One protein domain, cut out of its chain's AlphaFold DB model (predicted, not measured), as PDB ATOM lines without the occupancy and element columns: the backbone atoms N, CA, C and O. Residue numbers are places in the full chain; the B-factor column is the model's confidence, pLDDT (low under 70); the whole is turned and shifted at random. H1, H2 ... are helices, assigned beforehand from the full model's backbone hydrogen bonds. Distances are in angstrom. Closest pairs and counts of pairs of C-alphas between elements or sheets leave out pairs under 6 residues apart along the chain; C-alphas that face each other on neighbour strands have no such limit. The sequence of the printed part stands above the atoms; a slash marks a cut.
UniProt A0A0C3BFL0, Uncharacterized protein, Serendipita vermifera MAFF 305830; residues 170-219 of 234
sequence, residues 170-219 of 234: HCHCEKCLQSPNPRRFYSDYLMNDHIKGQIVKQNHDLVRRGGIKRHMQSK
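AT A GLANCE: This is residues 170 to 219 of the 234 residues of an uncharacterized protein of Serendipita vermifera MAFF 305830 (UniProt A0A0C3BFL0). A small body of loop, with the short helix H1 in it, lies beside the first part of the long helix H2, and from this body an arm, residues 200 to 219, sticks out with H3 at its far end. H2 and H3 are the two legs of a wide V, joined by residues 204 to 208, with nothing packed between the legs. The printed part has 50 residues with three named helices, in the order H1, H2, H3, and no named strand; its class is all helix, with 31 residues in the helices. The whole is loose, with a radius of gyration of the C-alphas of 13.8 A, and elongated, spanning 36 by 22 by 21 A, and the arm makes much of that length.

IN THESE COORDINATES: The printed part begins at His 170, whose C-alpha is at (-202.069, -13.211, 11.666). H1 is residues 174 to 177, Glu 174 to Leu 177, four residues. After a link of 10 residues comes H2, residues 188 to 203, which runs 22.5 A from the C-alpha of Asp 188 at (-194.761, -16.945, 14.852) to that of Asn 203 at (-186.734, -2.384, -0.345). H3, residues 209 to 219, is 15.0 A long and ends at the C-alpha of Lys 219, (-189.320, -21.312, -22.265).

HOW THE PARTS SIT: H1 and H2 are near each other: 6 pairs of their C-alphas are within 10 A, and the closest pair is 8.2 A apart, only just beyond 8 A. H3 touches no helix. It is apart from H1, and H2 and H3 are apart too, though they follow each other in the chain. Residues 200 to 219 stand free, of which 200 to 203 belong to H2 and 209 to 219 to H3. In H2 and H3 every O i to N i+4 pair is within hydrogen-bond range. H1 is too short for such a pair, and its one O i to N i+3 pair is within range.

THE WHOLE: The two C-alphas farthest apart are those of Asp 188 and Lys 219, at 37.8 A, and the C-alphas of the first and last printed residues, His 170 and Lys 219, are 37.1 A apart. Without the stretch that stands free, the body has 30 residues, spans 23 by 20 by 9 A and has a radius of gyration of 8.5 A. The printed part has no cut. The link from H1 to H2 is short, that from H2 to H3 is tight, and no link is long. The mean pLDDT of the printed part is 83.4; it is under 70 in residues 204 to 211, of which 209 to 211 belong to H3.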
ATOM      1  N   HIS A 170    -201.559 -14.103  12.697       93.62
ATOM      2  CA  HIS A 170    -202.069 -13.211  11.666       93.62
ATOM      3  C   HIS A 170    -201.001 -12.206  11.242       93.62
ATOM      4  O   HIS A 170    -200.446 -11.482  12.071       93.62
ATOM      5  N   CYS A 171    -200.720 -12.127   9.940       93.25
ATOM      6  CA  CYS A 171    -199.810 -11.106   9.432       93.25
ATOM      7  C   CYS A 171    -200.540  -9.780   9.203       93.25
ATOM      8  O   CYS A 171    -201.477  -9.700   8.410       93.25
ATOM      9  N   HIS A 172    -200.028  -8.726   9.836       93.25
ATOM     10  CA  HIS A 172    -200.547  -7.360   9.745       93.25
ATOM     11  C   HIS A 172    -199.715  -6.473   8.806       93.25
ATOM     12  O   HIS A 172    -199.743  -5.251   8.913       93.25
ATOM     13  N   CYS A 173    -198.927  -7.065   7.900       92.69
ATOM     14  CA  CYS A 173    -198.221  -6.274   6.894       92.69
ATOM     15  C   CYS A 173    -199.211  -5.672   5.889       92.69
ATOM     16  O   CYS A 173    -200.254  -6.261   5.602       92.69
ATOM     17  N   GLU A 174    -198.851  -4.535   5.299       90.00
ATOM     18  CA  GLU A 174    -199.707  -3.782   4.375       90.00
ATOM     19  C   GLU A 174    -200.291  -4.655   3.250       90.00
ATOM     20  O   GLU A 174    -201.494  -4.643   3.003       90.00
ATOM     21  N   LYS A 175    -199.466  -5.507   2.631       89.00
ATOM     22  CA  LYS A 175    -199.912  -6.420   1.564       89.00
ATOM     23  C   LYS A 175    -200.917  -7.468   2.036       89.00
ATOM     24  O   LYS A 175    -201.747  -7.907   1.248       89.00
ATOM     25  N   CYS A 176    -200.814  -7.919   3.284       91.62
ATOM     26  CA  CYS A 176    -201.783  -8.851   3.854       91.62
ATOM     27  C   CYS A 176    -203.083  -8.140   4.219       91.62
ATOM     28  O   CYS A 176    -204.137  -8.704   3.963       91.62
ATOM     29  N   LEU A 177    -203.009  -6.910   4.735       91.25
ATOM     30  CA  LEU A 177    -204.183  -6.099   5.067       91.25
ATOM     31  C   LEU A 177    -204.976  -5.666   3.825       91.25
ATOM     32  O   LEU A 177    -206.195  -5.573   3.879       91.25
ATOM     33  N   GLN A 178    -204.296  -5.432   2.701       91.25
ATOM     34  CA  GLN A 178    -204.933  -5.117   1.416       91.25
ATOM     35  C   GLN A 178    -205.481  -6.358   0.692       91.25
ATOM     36  O   GLN A 178    -206.219  -6.232  -0.284       91.25
ATOM     37  N   SER A 179    -205.105  -7.565   1.129       88.56
ATOM     38  CA  SER A 179    -205.603  -8.807   0.542       88.56
ATOM     39  C   SER A 179    -207.006  -9.104   1.077       88.56
ATOM     40  O   SER A 179    -207.196  -9.048   2.291       88.56
ATOM     41  N   PRO A 180    -207.967  -9.528   0.232       88.31
ATOM     42  CA  PRO A 180    -209.260 -10.014   0.720       88.31
ATOM     43  C   PRO A 180    -209.102 -11.235   1.640       88.31
ATOM     44  O   PRO A 180    -209.939 -11.471   2.498       88.31
ATOM     45  N   ASN A 181    -207.997 -11.974   1.482       85.69
ATOM     46  CA  ASN A 181    -207.632 -13.131   2.290       85.69
ATOM     47  C   ASN A 181    -206.268 -12.871   2.953       85.69
ATOM     48  O   ASN A 181    -205.228 -13.158   2.336       85.69
ATOM     49  N   PRO A 182    -206.224 -12.266   4.157       88.56
ATOM     50  CA  PRO A 182    -204.977 -12.059   4.882       88.56
ATOM     51  C   PRO A 182    -204.335 -13.406   5.229       88.56
ATOM     52  O   PRO A 182    -205.010 -14.390   5.531       88.56
ATOM     53  N   ARG A 183    -203.001 -13.467   5.165       91.00
ATOM     54  CA  ARG A 183    -202.273 -14.714   5.422       91.00
ATOM     55  C   ARG A 183    -202.260 -15.031   6.911       91.00
ATOM     56  O   ARG A 183    -201.932 -14.167   7.727       91.00
ATOM     57  N   ARG A 184    -202.537 -16.297   7.215       92.88
ATOM     58  CA  ARG A 184    -202.449 -16.887   8.551       92.88
ATOM     59  C   ARG A 184    -201.370 -17.964   8.580       92.88
ATOM     60  O   ARG A 184    -201.124 -18.614   7.562       92.88
ATOM     61  N   PHE A 185    -200.736 -18.150   9.730       94.69
ATOM     62  CA  PHE A 185    -199.595 -19.047   9.904       94.69
ATOM     63  C   PHE A 185    -199.789 -19.962  11.117       94.69
ATOM     64  O   PHE A 185    -200.525 -19.642  12.047       94.69
ATOM     65  N   TYR A 186    -199.087 -21.095  11.100       94.62
ATOM     66  CA  TYR A 186    -199.073 -22.093  12.177       94.62
ATOM     67  C   TYR A 186    -198.079 -21.757  13.300       94.62
ATOM     68  O   TYR A 186    -198.140 -22.317  14.394       94.62
ATOM     69  N   SER A 187    -197.143 -20.845  13.040       94.06
ATOM     70  CA  SER A 187    -196.170 -20.368  14.018       94.06
ATOM     71  C   SER A 187    -195.825 -18.902  13.792       94.06
ATOM     72  O   SER A 187    -195.914 -18.376  12.677       94.06
ATOM     73  N   ASP A 188    -195.376 -18.266  14.865       94.44
ATOM     74  CA  ASP A 188    -194.761 -16.945  14.852       94.44
ATOM     75  C   ASP A 188    -193.515 -16.915  13.957       94.44
ATOM     76  O   ASP A 188    -193.311 -15.951  13.225       94.44
ATOM     77  N   TYR A 189    -192.717 -17.987  13.943       92.56
ATOM     78  CA  TYR A 189    -191.549 -18.120  13.074       92.56
ATOM     79  C   TYR A 189    -191.910 -17.962  11.590       92.56
ATOM     80  O   TYR A 189    -191.307 -17.138  10.901       92.56
ATOM     81  N   LEU A 190    -192.922 -18.692  11.104       91.81
ATOM     82  CA  LEU A 190    -193.353 -18.612   9.702       91.81
ATOM     83  C   LEU A 190    -193.952 -17.240   9.363       91.81
ATOM     84  O   LEU A 190    -193.732 -16.716   8.269       91.81
ATOM     85  N   MET A 191    -194.676 -16.635  10.305       95.06
ATOM     86  CA  MET A 191    -195.180 -15.270  10.156       95.06
ATOM     87  C   MET A 191    -194.030 -14.255  10.061       95.06
ATOM     88  O   MET A 191    -194.040 -13.383   9.190       95.06
ATOM     89  N   ASN A 192    -193.018 -14.375  10.918       94.00
ATOM     90  CA  ASN A 192    -191.853 -13.495  10.936       94.00
ATOM     91  C   ASN A 192    -191.004 -13.645   9.669       94.00
ATOM     92  O   ASN A 192    -190.575 -12.639   9.104       94.00
ATOM     93  N   ASP A 193    -190.791 -14.873   9.192       92.88
ATOM     94  CA  ASP A 193    -190.122 -15.135   7.913       92.88
ATOM     95  C   ASP A 193    -190.882 -14.490   6.746       92.88
ATOM     96  O   ASP A 193    -190.302 -13.771   5.925       92.88
ATOM     97  N   HIS A 194    -192.210 -14.623   6.739       93.50
ATOM     98  CA  HIS A 194    -193.052 -13.947   5.763       93.50
ATOM     99  C   HIS A 194    -192.876 -12.421   5.798       93.50
ATOM    100  O   HIS A 194    -192.691 -11.812   4.740       93.50
ATOM    101  N   ILE A 195    -192.917 -11.800   6.982       93.56
ATOM    102  CA  ILE A 195    -192.746 -10.347   7.147       93.56
ATOM    103  C   ILE A 195    -191.370  -9.911   6.632       93.56
ATOM    104  O   ILE A 195    -191.291  -8.987   5.819       93.56
ATOM    105  N   LYS A 196    -190.294 -10.613   7.012       93.19
ATOM    106  CA  LYS A 196    -188.933 -10.357   6.504       93.19
ATOM    107  C   LYS A 196    -188.885 -10.436   4.979       93.19
ATOM    108  O   LYS A 196    -188.357  -9.536   4.325       93.19
ATOM    109  N   GLY A 197    -189.506 -11.462   4.399       90.69
ATOM    110  CA  GLY A 197    -189.623 -11.619   2.953       90.69
ATOM    111  C   GLY A 197    -190.396 -10.483   2.271       90.69
ATOM    112  O   GLY A 197    -190.098 -10.159   1.121       90.69
ATOM    113  N   GLN A 198    -191.373  -9.860   2.940       89.81
ATOM    114  CA  GLN A 198    -192.061  -8.677   2.407       89.81
ATOM    115  C   GLN A 198    -191.209  -7.413   2.483       89.81
ATOM    116  O   GLN A 198    -191.182  -6.680   1.498       89.81
ATOM    117  N   ILE A 199    -190.479  -7.201   3.581       88.50
ATOM    118  CA  ILE A 199    -189.571  -6.054   3.746       88.50
ATOM    119  C   ILE A 199    -188.494  -6.072   2.657       88.50
ATOM    120  O   ILE A 199    -188.283  -5.076   1.970       88.50
ATOM    121  N   VAL A 200    -187.872  -7.232   2.418       88.38
ATOM    122  CA  VAL A 200    -186.867  -7.380   1.350       88.38
ATOM    123  C   VAL A 200    -187.468  -7.058  -0.022       88.38
ATOM    124  O   VAL A 200    -186.838  -6.368  -0.817       88.38
ATOM    125  N   LYS A 201    -188.704  -7.502  -0.296       84.69
ATOM    126  CA  LYS A 201    -189.408  -7.213  -1.559       84.69
ATOM    127  C   LYS A 201    -189.826  -5.751  -1.719       84.69
ATOM    128  O   LYS A 201    -190.025  -5.339  -2.850       84.69
ATOM    129  N   GLN A 202    -190.049  -5.019  -0.629       83.12
ATOM    130  CA  GLN A 202    -190.370  -3.588  -0.676       83.12
ATOM    131  C   GLN A 202    -189.106  -2.749  -0.881       83.12
ATOM    132  O   GLN A 202    -189.118  -1.820  -1.678       83.12
ATOM    133  N   ASN A 203    -188.002  -3.110  -0.224       78.38
ATOM    134  CA  ASN A 203    -186.734  -2.384  -0.345       78.38
ATOM    135  C   ASN A 203    -186.038  -2.623  -1.690       78.38
ATOM    136  O   ASN A 203    -185.278  -1.785  -2.166       78.38
ATOM    137  N   HIS A 204    -186.288  -3.776  -2.307       64.81
ATOM    138  CA  HIS A 204    -185.833  -4.085  -3.650       64.81
ATOM    139  C   HIS A 204    -186.994  -3.931  -4.641       64.81
ATOM    140  O   HIS A 204    -187.613  -4.919  -5.026       64.81
ATOM    141  N   ASP A 205    -187.171  -2.723  -5.184       55.28
ATOM    142  CA  ASP A 205    -187.904  -2.471  -6.448       55.28
ATOM    143  C   ASP A 205    -187.255  -3.176  -7.664       55.28
ATOM    144  O   ASP A 205    -187.655  -3.031  -8.822       55.28
ATOM    145  N   LEU A 206    -186.219  -3.981  -7.411       56.09
ATOM    146  CA  LEU A 206    -185.541  -4.831  -8.365       56.09
ATOM    147  C   LEU A 206    -186.508  -5.899  -8.883       56.09
ATOM    148  O   LEU A 206    -186.611  -7.010  -8.356       56.09
ATOM    149  N   VAL A 207    -187.188  -5.527  -9.971       56.38
ATOM    150  CA  VAL A 207    -187.497  -6.334 -11.157       56.38
ATOM    151  C   VAL A 207    -187.041  -7.774 -10.961       56.38
ATOM    152  O   VAL A 207    -185.839  -8.027 -10.889       56.38
ATOM    153  N   ARG A 208    -188.000  -8.709 -10.894       59.72
ATOM    154  CA  ARG A 208    -187.841 -10.175 -10.806       59.72
ATOM    155  C   ARG A 208    -186.801 -10.739 -11.805       59.72
ATOM    156  O   ARG A 208    -187.155 -11.490 -12.713       59.72
ATOM    157  N   ARG A 209    -185.502 -10.487 -11.628       56.47
ATOM    158  CA  ARG A 209    -184.439 -11.035 -12.490       56.47
ATOM    159  C   ARG A 209    -184.366 -12.555 -12.346       56.47
ATOM    160  O   ARG A 209    -184.169 -13.257 -13.330       56.47
ATOM    161  N   GLY A 210    -184.648 -13.085 -11.152       59.44
ATOM    162  CA  GLY A 210    -184.737 -14.532 -10.920       59.44
ATOM    163  C   GLY A 210    -185.971 -15.202 -11.542       59.44
ATOM    164  O   GLY A 210    -185.933 -16.391 -11.854       59.44
ATOM    165  N   GLY A 211    -187.061 -14.450 -11.746       64.44
ATOM    166  CA  GLY A 211    -188.247 -14.932 -12.461       64.44
ATOM    167  C   GLY A 211    -187.991 -15.005 -13.962       64.44
ATOM    168  O   GLY A 211    -188.255 -16.035 -14.572       64.44
ATOM    169  N   ILE A 212    -187.372 -13.960 -14.521       70.56
ATOM    170  CA  ILE A 212    -186.934 -13.936 -15.921       70.56
ATOM    171  C   ILE A 212    -185.896 -15.021 -16.195       70.56
ATOM    172  O   ILE A 212    -186.031 -15.712 -17.189       70.56
ATOM    173  N   LYS A 213    -184.918 -15.270 -15.315       71.19
ATOM    174  CA  LYS A 213    -183.915 -16.327 -15.548       71.19
ATOM    175  C   LYS A 213    -184.536 -17.732 -15.576       71.19
ATOM    176  O   LYS A 213    -184.238 -18.498 -16.485       71.19
ATOM    177  N   ARG A 214    -185.458 -18.048 -14.653       75.38
ATOM    178  CA  ARG A 214    -186.230 -19.312 -14.678       75.38
ATOM    179  C   ARG A 214    -187.197 -19.395 -15.860       75.38
ATOM    180  O   ARG A 214    -187.382 -20.469 -16.424       75.38
ATOM    181  N   HIS A 215    -187.801 -18.280 -16.258       77.19
ATOM    182  CA  HIS A 215    -188.640 -18.213 -17.451       77.19
ATOM    183  C   HIS A 215    -187.809 -18.452 -18.718       77.19
ATOM    184  O   HIS A 215    -188.141 -19.336 -19.494       77.19
ATOM    185  N   MET A 216    -186.673 -17.769 -18.868       76.06
ATOM    186  CA  MET A 216    -185.742 -17.939 -19.985       76.06
ATOM    187  C   MET A 216    -185.212 -19.375 -20.053       76.06
ATOM    188  O   MET A 216    -185.290 -20.003 -21.098       76.06
ATOM    189  N   GLN A 217    -184.808 -19.964 -18.928       78.25
ATOM    190  CA  GLN A 217    -184.360 -21.363 -18.883       78.25
ATOM    191  C   GLN A 217    -185.469 -22.399 -19.127       78.25
ATOM    192  O   GLN A 217    -185.164 -23.533 -19.481       78.25
ATOM    193  N   SER A 218    -186.746 -22.062 -18.912       81.06
ATOM    194  CA  SER A 218    -187.860 -23.008 -19.108       81.06
ATOM    195  C   SER A 218    -188.567 -22.855 -20.453       81.06
ATOM    196  O   SER A 218    -189.062 -23.848 -20.979       81.06
ATOM    197  N   LYS A 219    -188.618 -21.640 -21.013       79.62
ATOM    198  CA  LYS A 219    -189.320 -21.312 -22.265       79.62
ATOM    199  C   LYS A 219    -188.396 -21.049 -23.451       79.62
ATOM    200  O   LYS A 219    -188.846 -21.174 -24.581       79.62
TER     201      LYS A 219